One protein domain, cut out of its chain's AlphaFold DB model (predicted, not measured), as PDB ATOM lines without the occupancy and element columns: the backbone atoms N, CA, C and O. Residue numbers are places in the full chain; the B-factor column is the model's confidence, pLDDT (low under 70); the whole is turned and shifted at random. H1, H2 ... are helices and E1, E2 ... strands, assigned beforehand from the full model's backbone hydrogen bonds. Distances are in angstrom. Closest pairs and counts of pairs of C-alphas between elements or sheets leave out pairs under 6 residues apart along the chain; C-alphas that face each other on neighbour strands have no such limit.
ATOM      1  N   PHE A 321      33.419 -38.833   5.006       84.38
ATOM      2  CA  PHE A 321      33.137 -37.402   4.979       84.38
ATOM      3  C   PHE A 321      33.159 -36.860   6.397       84.38
ATOM      4  O   PHE A 321      32.585 -37.467   7.304       84.38
ATOM      5  N   THR A 322      33.792 -35.707   6.590       82.75
ATOM      6  CA  THR A 322      33.743 -34.984   7.862       82.75
ATOM      7  C   THR A 322      32.942 -33.703   7.713       82.75
ATOM      8  O   THR A 322      33.003 -33.001   6.701       82.75
ATOM      9  N   VAL A 323      32.154 -33.414   8.748       82.62
ATOM     10  CA  VAL A 323      31.418 -32.160   8.889       82.62
ATOM     11  C   VAL A 323      31.950 -31.473  10.134       82.62
ATOM     12  O   VAL A 323      31.656 -31.880  11.258       82.62
ATOM     13  N   ASN A 324      32.753 -30.438   9.920       80.69
ATOM     14  CA  ASN A 324      33.387 -29.685  10.992       80.69
ATOM     15  C   ASN A 324      32.551 -28.451  11.341       80.69
ATOM     16  O   ASN A 324      32.095 -27.715  10.464       80.69
ATOM     17  N   HIS A 325      32.362 -28.183  12.636       74.75
ATOM     18  CA  HIS A 325      31.684 -26.966  13.078       74.75
ATOM     19  C   HIS A 325      32.498 -25.729  12.666       74.75
ATOM     20  O   HIS A 325      33.587 -25.499  13.178       74.75
ATOM     21  N   GLY A 326      31.955 -24.926  11.746       78.38
ATOM     22  CA  GLY A 326      32.596 -23.706  11.234       78.38
ATOM     23  C   GLY A 326      33.067 -23.796   9.782       78.38
ATOM     24  O   GLY A 326      33.373 -22.764   9.191       78.38
ATOM     25  N   VAL A 327      33.052 -24.991   9.182       76.75
ATOM     26  CA  VAL A 327      33.271 -25.186   7.745       76.75
ATOM     27  C   VAL A 327      31.931 -25.571   7.125       76.75
ATOM     28  O   VAL A 327      31.325 -26.563   7.516       76.75
ATOM     29  N   ALA A 328      31.426 -24.751   6.201       78.75
ATOM     30  CA  ALA A 328      30.131 -24.993   5.557       78.75
ATOM     31  C   ALA A 328      30.177 -26.134   4.522       78.75
ATOM     32  O   ALA A 328      29.134 -26.631   4.107       78.75
ATOM     33  N   GLU A 329      31.377 -26.540   4.110       86.62
ATOM     34  CA  GLU A 329      31.604 -27.541   3.073       86.62
ATOM     35  C   GLU A 329      31.931 -28.913   3.675       86.62
ATOM     36  O   GLU A 329      32.726 -29.032   4.610       86.62
ATOM     37  N   LEU A 330      31.318 -29.954   3.107       83.44
ATOM     38  CA  LEU A 330      31.665 -31.349   3.366       83.44
ATOM     39  C   LEU A 330      33.057 -31.634   2.802       83.44
ATOM     40  O   LEU A 330      33.293 -31.446   1.609       83.44
ATOM     41  N   GLN A 331      33.960 -32.127   3.645       83.44
ATOM     42  CA  GLN A 331      35.279 -32.567   3.203       83.44
ATOM     43  C   GLN A 331      35.266 -34.078   2.995       83.44
ATOM     44  O   GLN A 331      34.988 -34.830   3.930       83.44
ATOM     45  N   ALA A 332      35.560 -34.507   1.768       88.12
ATOM     46  CA  ALA A 332      35.817 -35.906   1.452       88.12
ATOM     47  C   ALA A 332      37.212 -36.300   1.955       88.12
ATOM     48  O   ALA A 332      38.162 -35.522   1.835       88.12
ATOM     49  N   ILE A 333      37.315 -37.488   2.543       88.25
ATOM     50  CA  ILE A 333      38.535 -38.042   3.120       88.25
ATOM     51  C   ILE A 333      38.670 -39.493   2.662       88.25
ATOM     52  O   ILE A 333      37.724 -40.282   2.752       88.25
ATOM     53  N   ASP A 334      39.864 -39.833   2.181       83.19
ATOM     54  CA  ASP A 334      40.159 -41.153   1.627       83.19
ATOM     55  C   ASP A 334      40.423 -42.185   2.733       83.19
ATOM     56  O   ASP A 334      40.021 -43.344   2.618       83.19
ATOM     57  N   GLU A 335      41.053 -41.763   3.837       85.81
ATOM     58  CA  GLU A 335      41.420 -42.645   4.943       85.81
ATOM     59  C   GLU A 335      40.542 -42.441   6.196       85.81
ATOM     60  O   GLU A 335      40.336 -41.315   6.656       85.81
ATOM     61  N   PRO A 336      40.069 -43.529   6.835       80.94
ATOM     62  CA  PRO A 336      39.218 -43.435   8.024       80.94
ATOM     63  C   PRO A 336      39.926 -42.767   9.209       80.94
ATOM     64  O   PRO A 336      39.292 -42.060   9.993       80.94
ATOM     65  N   ASN A 337      41.238 -42.980   9.339       83.94
ATOM     66  CA  ASN A 337      42.028 -42.429  10.437       83.94
ATOM     67  C   ASN A 337      42.109 -40.902  10.346       83.94
ATOM     68  O   ASN A 337      41.893 -40.223  11.345       83.94
ATOM     69  N   GLU A 338      42.306 -40.359   9.143       85.75
ATOM     70  CA  GLU A 338      42.345 -38.913   8.912       85.75
ATOM     71  C   GLU A 338      40.984 -38.259   9.211       85.75
ATOM     72  O   GLU A 338      40.918 -37.150   9.745       85.75
ATOM     73  N   ALA A 339      39.878 -38.964   8.940       82.44
ATOM     74  CA  ALA A 339      38.544 -38.484   9.287       82.44
ATOM     75  C   ALA A 339      38.338 -38.381  10.803       82.44
ATOM     76  O   ALA A 339      37.768 -37.396  11.283       82.44
ATOM     77  N   LEU A 340      38.833 -39.363  11.561       80.44
ATOM     78  CA  LEU A 340      38.787 -39.350  13.022       80.44
ATOM     79  C   LEU A 340      39.714 -38.288  13.617       80.44
ATOM     80  O   LEU A 340      39.291 -37.568  14.518       80.44
ATOM     81  N   GLU A 341      40.933 -38.148  13.098       83.81
ATOM     82  CA  GLU A 341      41.888 -37.128  13.541       83.81
ATOM     83  C   GLU A 341      41.338 -35.717  13.309       83.81
ATOM     84  O   GLU A 341      41.281 -34.930  14.251       83.81
ATOM     85  N   ARG A 342      40.811 -35.411  12.114       80.75
ATOM     86  CA  ARG A 342      40.189 -34.102  11.845       80.75
ATOM     87  C   ARG A 342      38.962 -33.837  12.705       80.75
ATOM     88  O   ARG A 342      38.767 -32.708  13.160       80.75
ATOM     89  N   ALA A 343      38.125 -34.850  12.926       78.19
ATOM     90  CA  ALA A 343      36.978 -34.720  13.817       78.19
ATOM     91  C   ALA A 343      37.435 -34.430  15.257       78.19
ATOM     92  O   ALA A 343      36.863 -33.566  15.924       78.19
ATOM     93  N   TRP A 344      38.496 -35.098  15.715       81.19
ATOM     94  CA  TRP A 344      39.085 -34.904  17.036       81.19
ATOM     95  C   TRP A 344      39.713 -33.517  17.202       81.19
ATOM     96  O   TRP A 344      39.419 -32.826  18.177       81.19
ATOM     97  N   GLU A 345      40.512 -33.069  16.231       82.94
ATOM     98  CA  GLU A 345      41.107 -31.727  16.200       82.94
ATOM     99  C   GLU A 345      40.040 -30.629  16.208       82.94
ATOM    100  O   GLU A 345      40.185 -29.622  16.901       82.94
ATOM    101  N   THR A 346      38.945 -30.835  15.472       79.19
ATOM    102  CA  THR A 346      37.840 -29.872  15.388       79.19
ATOM    103  C   THR A 346      37.055 -29.799  16.691       79.19
ATOM    104  O   THR A 346      36.695 -28.712  17.143       79.19
ATOM    105  N   LEU A 347      36.772 -30.951  17.301       74.19
ATOM    106  CA  LEU A 347      36.084 -31.004  18.590       74.19
ATOM    107  C   LEU A 347      36.963 -30.475  19.722       74.19
ATOM    108  O   LEU A 347      36.420 -30.014  20.727       74.19
ATOM    109  N   ASN A 348      38.288 -30.550  19.543       71.88
ATOM    110  CA  ASN A 348      39.330 -30.178  20.491       71.88
ATOM    111  C   ASN A 348      38.878 -30.419  21.939       71.88
ATOM    112  O   ASN A 348      38.728 -29.456  22.707       71.88
ATOM    113  N   PRO A 349      38.519 -31.673  22.291       66.06
ATOM    114  CA  PRO A 349      37.816 -31.953  23.529       66.06
ATOM    115  C   PRO A 349      38.747 -31.665  24.705       66.06
ATOM    116  O   PRO A 349      39.524 -32.507  25.140       66.06
ATOM    117  N   SER A 350      38.666 -30.446  25.235       60.81
ATOM    118  CA  SER A 350      39.434 -30.025  26.412       60.81
ATOM    119  C   SER A 350      39.011 -30.790  27.669       60.81
ATOM    120  O   SER A 350      39.769 -30.857  28.634       60.81
ATOM    121  N   GLN A 351      37.816 -31.388  27.646       50.38
ATOM    122  CA  GLN A 351      37.304 -32.303  28.657       50.38
ATOM    123  C   GLN A 351      36.437 -33.369  27.983       50.38
ATOM    124  O   GLN A 351      35.402 -33.059  27.395       50.38
ATOM    125  N   VAL A 352      36.834 -34.636  28.100       49.88
ATOM    126  CA  VAL A 352      35.945 -35.770  27.831       49.88
ATOM    127  C   VAL A 352      35.269 -36.098  29.159       49.88
ATOM    128  O   VAL A 352      35.808 -36.837  29.982       49.88
ATOM    129  N   SER A 353      34.111 -35.488  29.430       42.25
ATOM    130  CA  SER A 353      33.310 -35.891  30.588       42.25
ATOM    131  C   SER A 353      32.595 -37.196  30.242       42.25
ATOM    132  O   SER A 353      31.598 -37.192  29.515       42.25
ATOM    133  N   SER A 354      33.104 -38.317  30.744       42.19
ATOM    134  CA  SER A 354      32.321 -39.547  30.786       42.19
ATOM    135  C   SER A 354      31.200 -39.364  31.821       42.19
ATOM    136  O   SER A 354      31.449 -38.776  32.877       42.19
ATOM    137  N   PRO A 355      29.978 -39.883  31.589       44.66
ATOM    138  CA  PRO A 355      28.945 -39.940  32.628       44.66
ATOM    139  C   PRO A 355      29.394 -40.705  33.892       44.66
ATOM    140  O   PRO A 355      28.735 -40.597  34.921       44.66
ATOM    141  N   TYR A 356      30.526 -41.418  33.835       45.00
ATOM    142  CA  TYR A 356      31.126 -42.162  34.945       45.00
ATOM    143  C   TYR A 356      32.432 -41.556  35.493       45.00
ATOM    144  O   TYR A 356      33.083 -42.178  36.326       45.00
ATOM    145  N   GLY A 357      32.827 -40.347  35.079       39.19
ATOM    146  CA  GLY A 357      33.981 -39.662  35.674       39.19
ATOM    147  C   GLY A 357      34.691 -38.675  34.750       39.19
ATOM    148  O   GLY A 357      34.616 -38.754  33.524       39.19
ATOM    149  N   ASN A 358      35.409 -37.730  35.360       36.09
ATOM    150  CA  ASN A 358      36.243 -36.766  34.645       36.09
ATOM    151  C   ASN A 358      37.534 -37.447  34.178       36.09
ATOM    152  O   ASN A 358      38.389 -37.761  35.005       36.09
ATOM    153  N   ILE A 359      37.702 -37.628  32.866       39.09
ATOM    154  CA  ILE A 359      38.995 -38.004  32.289       39.09
ATOM    155  C   ILE A 359      39.733 -36.703  31.969       39.09
ATOM    156  O   ILE A 359      39.375 -35.968  31.048       39.09
ATOM    157  N   LEU A 360      40.743 -36.390  32.782       33.94
ATOM    158  CA  LEU A 360      41.672 -35.294  32.528       33.94
ATOM    159  C   LEU A 360      42.753 -35.792  31.569       33.94
ATOM    160  O   LEU A 360      43.625 -36.563  31.963       33.94
TER     161      LEU A 360
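What this domain is: This is residues 321 to 360 of the 363 residues of an uncharacterized protein of Apolygus lucorum (UniProt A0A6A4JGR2). A single helix, H1, stands in the middle of a loose, drawn-out chain, with a looped stretch, residues 321 to 333, on one side of it and a small two-strand hairpin, E2 and E3, far off on the other. The looped stretch folds back on itself, with residues 321 to 322 beside residues 331 to 332 of E1, while residues 353 to 358 of the hairpin stick out free at the opposite end. The printed part has 40 residues, with one named helix and three named strands in the order E1, H1, E2, E3; the class is mixed, helices and strands, and the one sheet has the order E2 - E3, antiparallel. The whole is loose, with a radius of gyration of the C-alphas of 12.6 A, and elongated, spanning 34 by 21 by 14 A.

Where its parts are: Start at C-alpha 321, at (33.137, -37.402, 4.979), and go along to E1, residues 331 to 333, 6.4 A from first to last C-alpha. Next find C-alpha 336 at (39.218, -43.435, 8.024); from there H1, residues 336 to 347, runs 16.6 A to C-alpha 347 at (36.084, -31.004, 18.590). E2 is residues 352 to 354, 6.0 A long, and E3 is residues 357 to 359, 6.3 A long, ending at C-alpha 359 at (38.995, -38.004, 32.289).

How they stand to each other: Look first at residues 321 to 322, a short pairing, antiparallel, with residues 331 to 332 of E1; E1 pairs with no named strand. Between E1 and H1 you will find 1 pair of C-alphas within 8 A, those of Ile 333 and Ala 339, 6.2 A apart. In H1 every O i to N i+4 pair is within hydrogen-bond range. Farther on, E2 and E3 form a hairpin, antiparallel, with 156 degrees between their directions. The C-alphas of Ser 353 and Asn 358 face each other at 5.1 A. N 354 and O 357 are within hydrogen-bond range at 3.2 A, and N 357 and O 354 at 3.0 A. E1 is apart from E2 and from E3, and H1 is apart from E3.

The domain as a whole: The two C-alphas farthest apart are those of Glu 329 and Tyr 356, at 35.1 A, while the first and last printed C-alphas, those of Phe 321 and Leu 360, are 28.9 A apart. The printed part has no cut. The links from E1 to H1, from H1 to E2 and from E2 to E3 are tight. Read the B-factor column for the model's confidence: the mean pLDDT of the printed part is 70.8, and residues 349 to 360 are under 70, with a mean of 45 in E2 and 38 in E3.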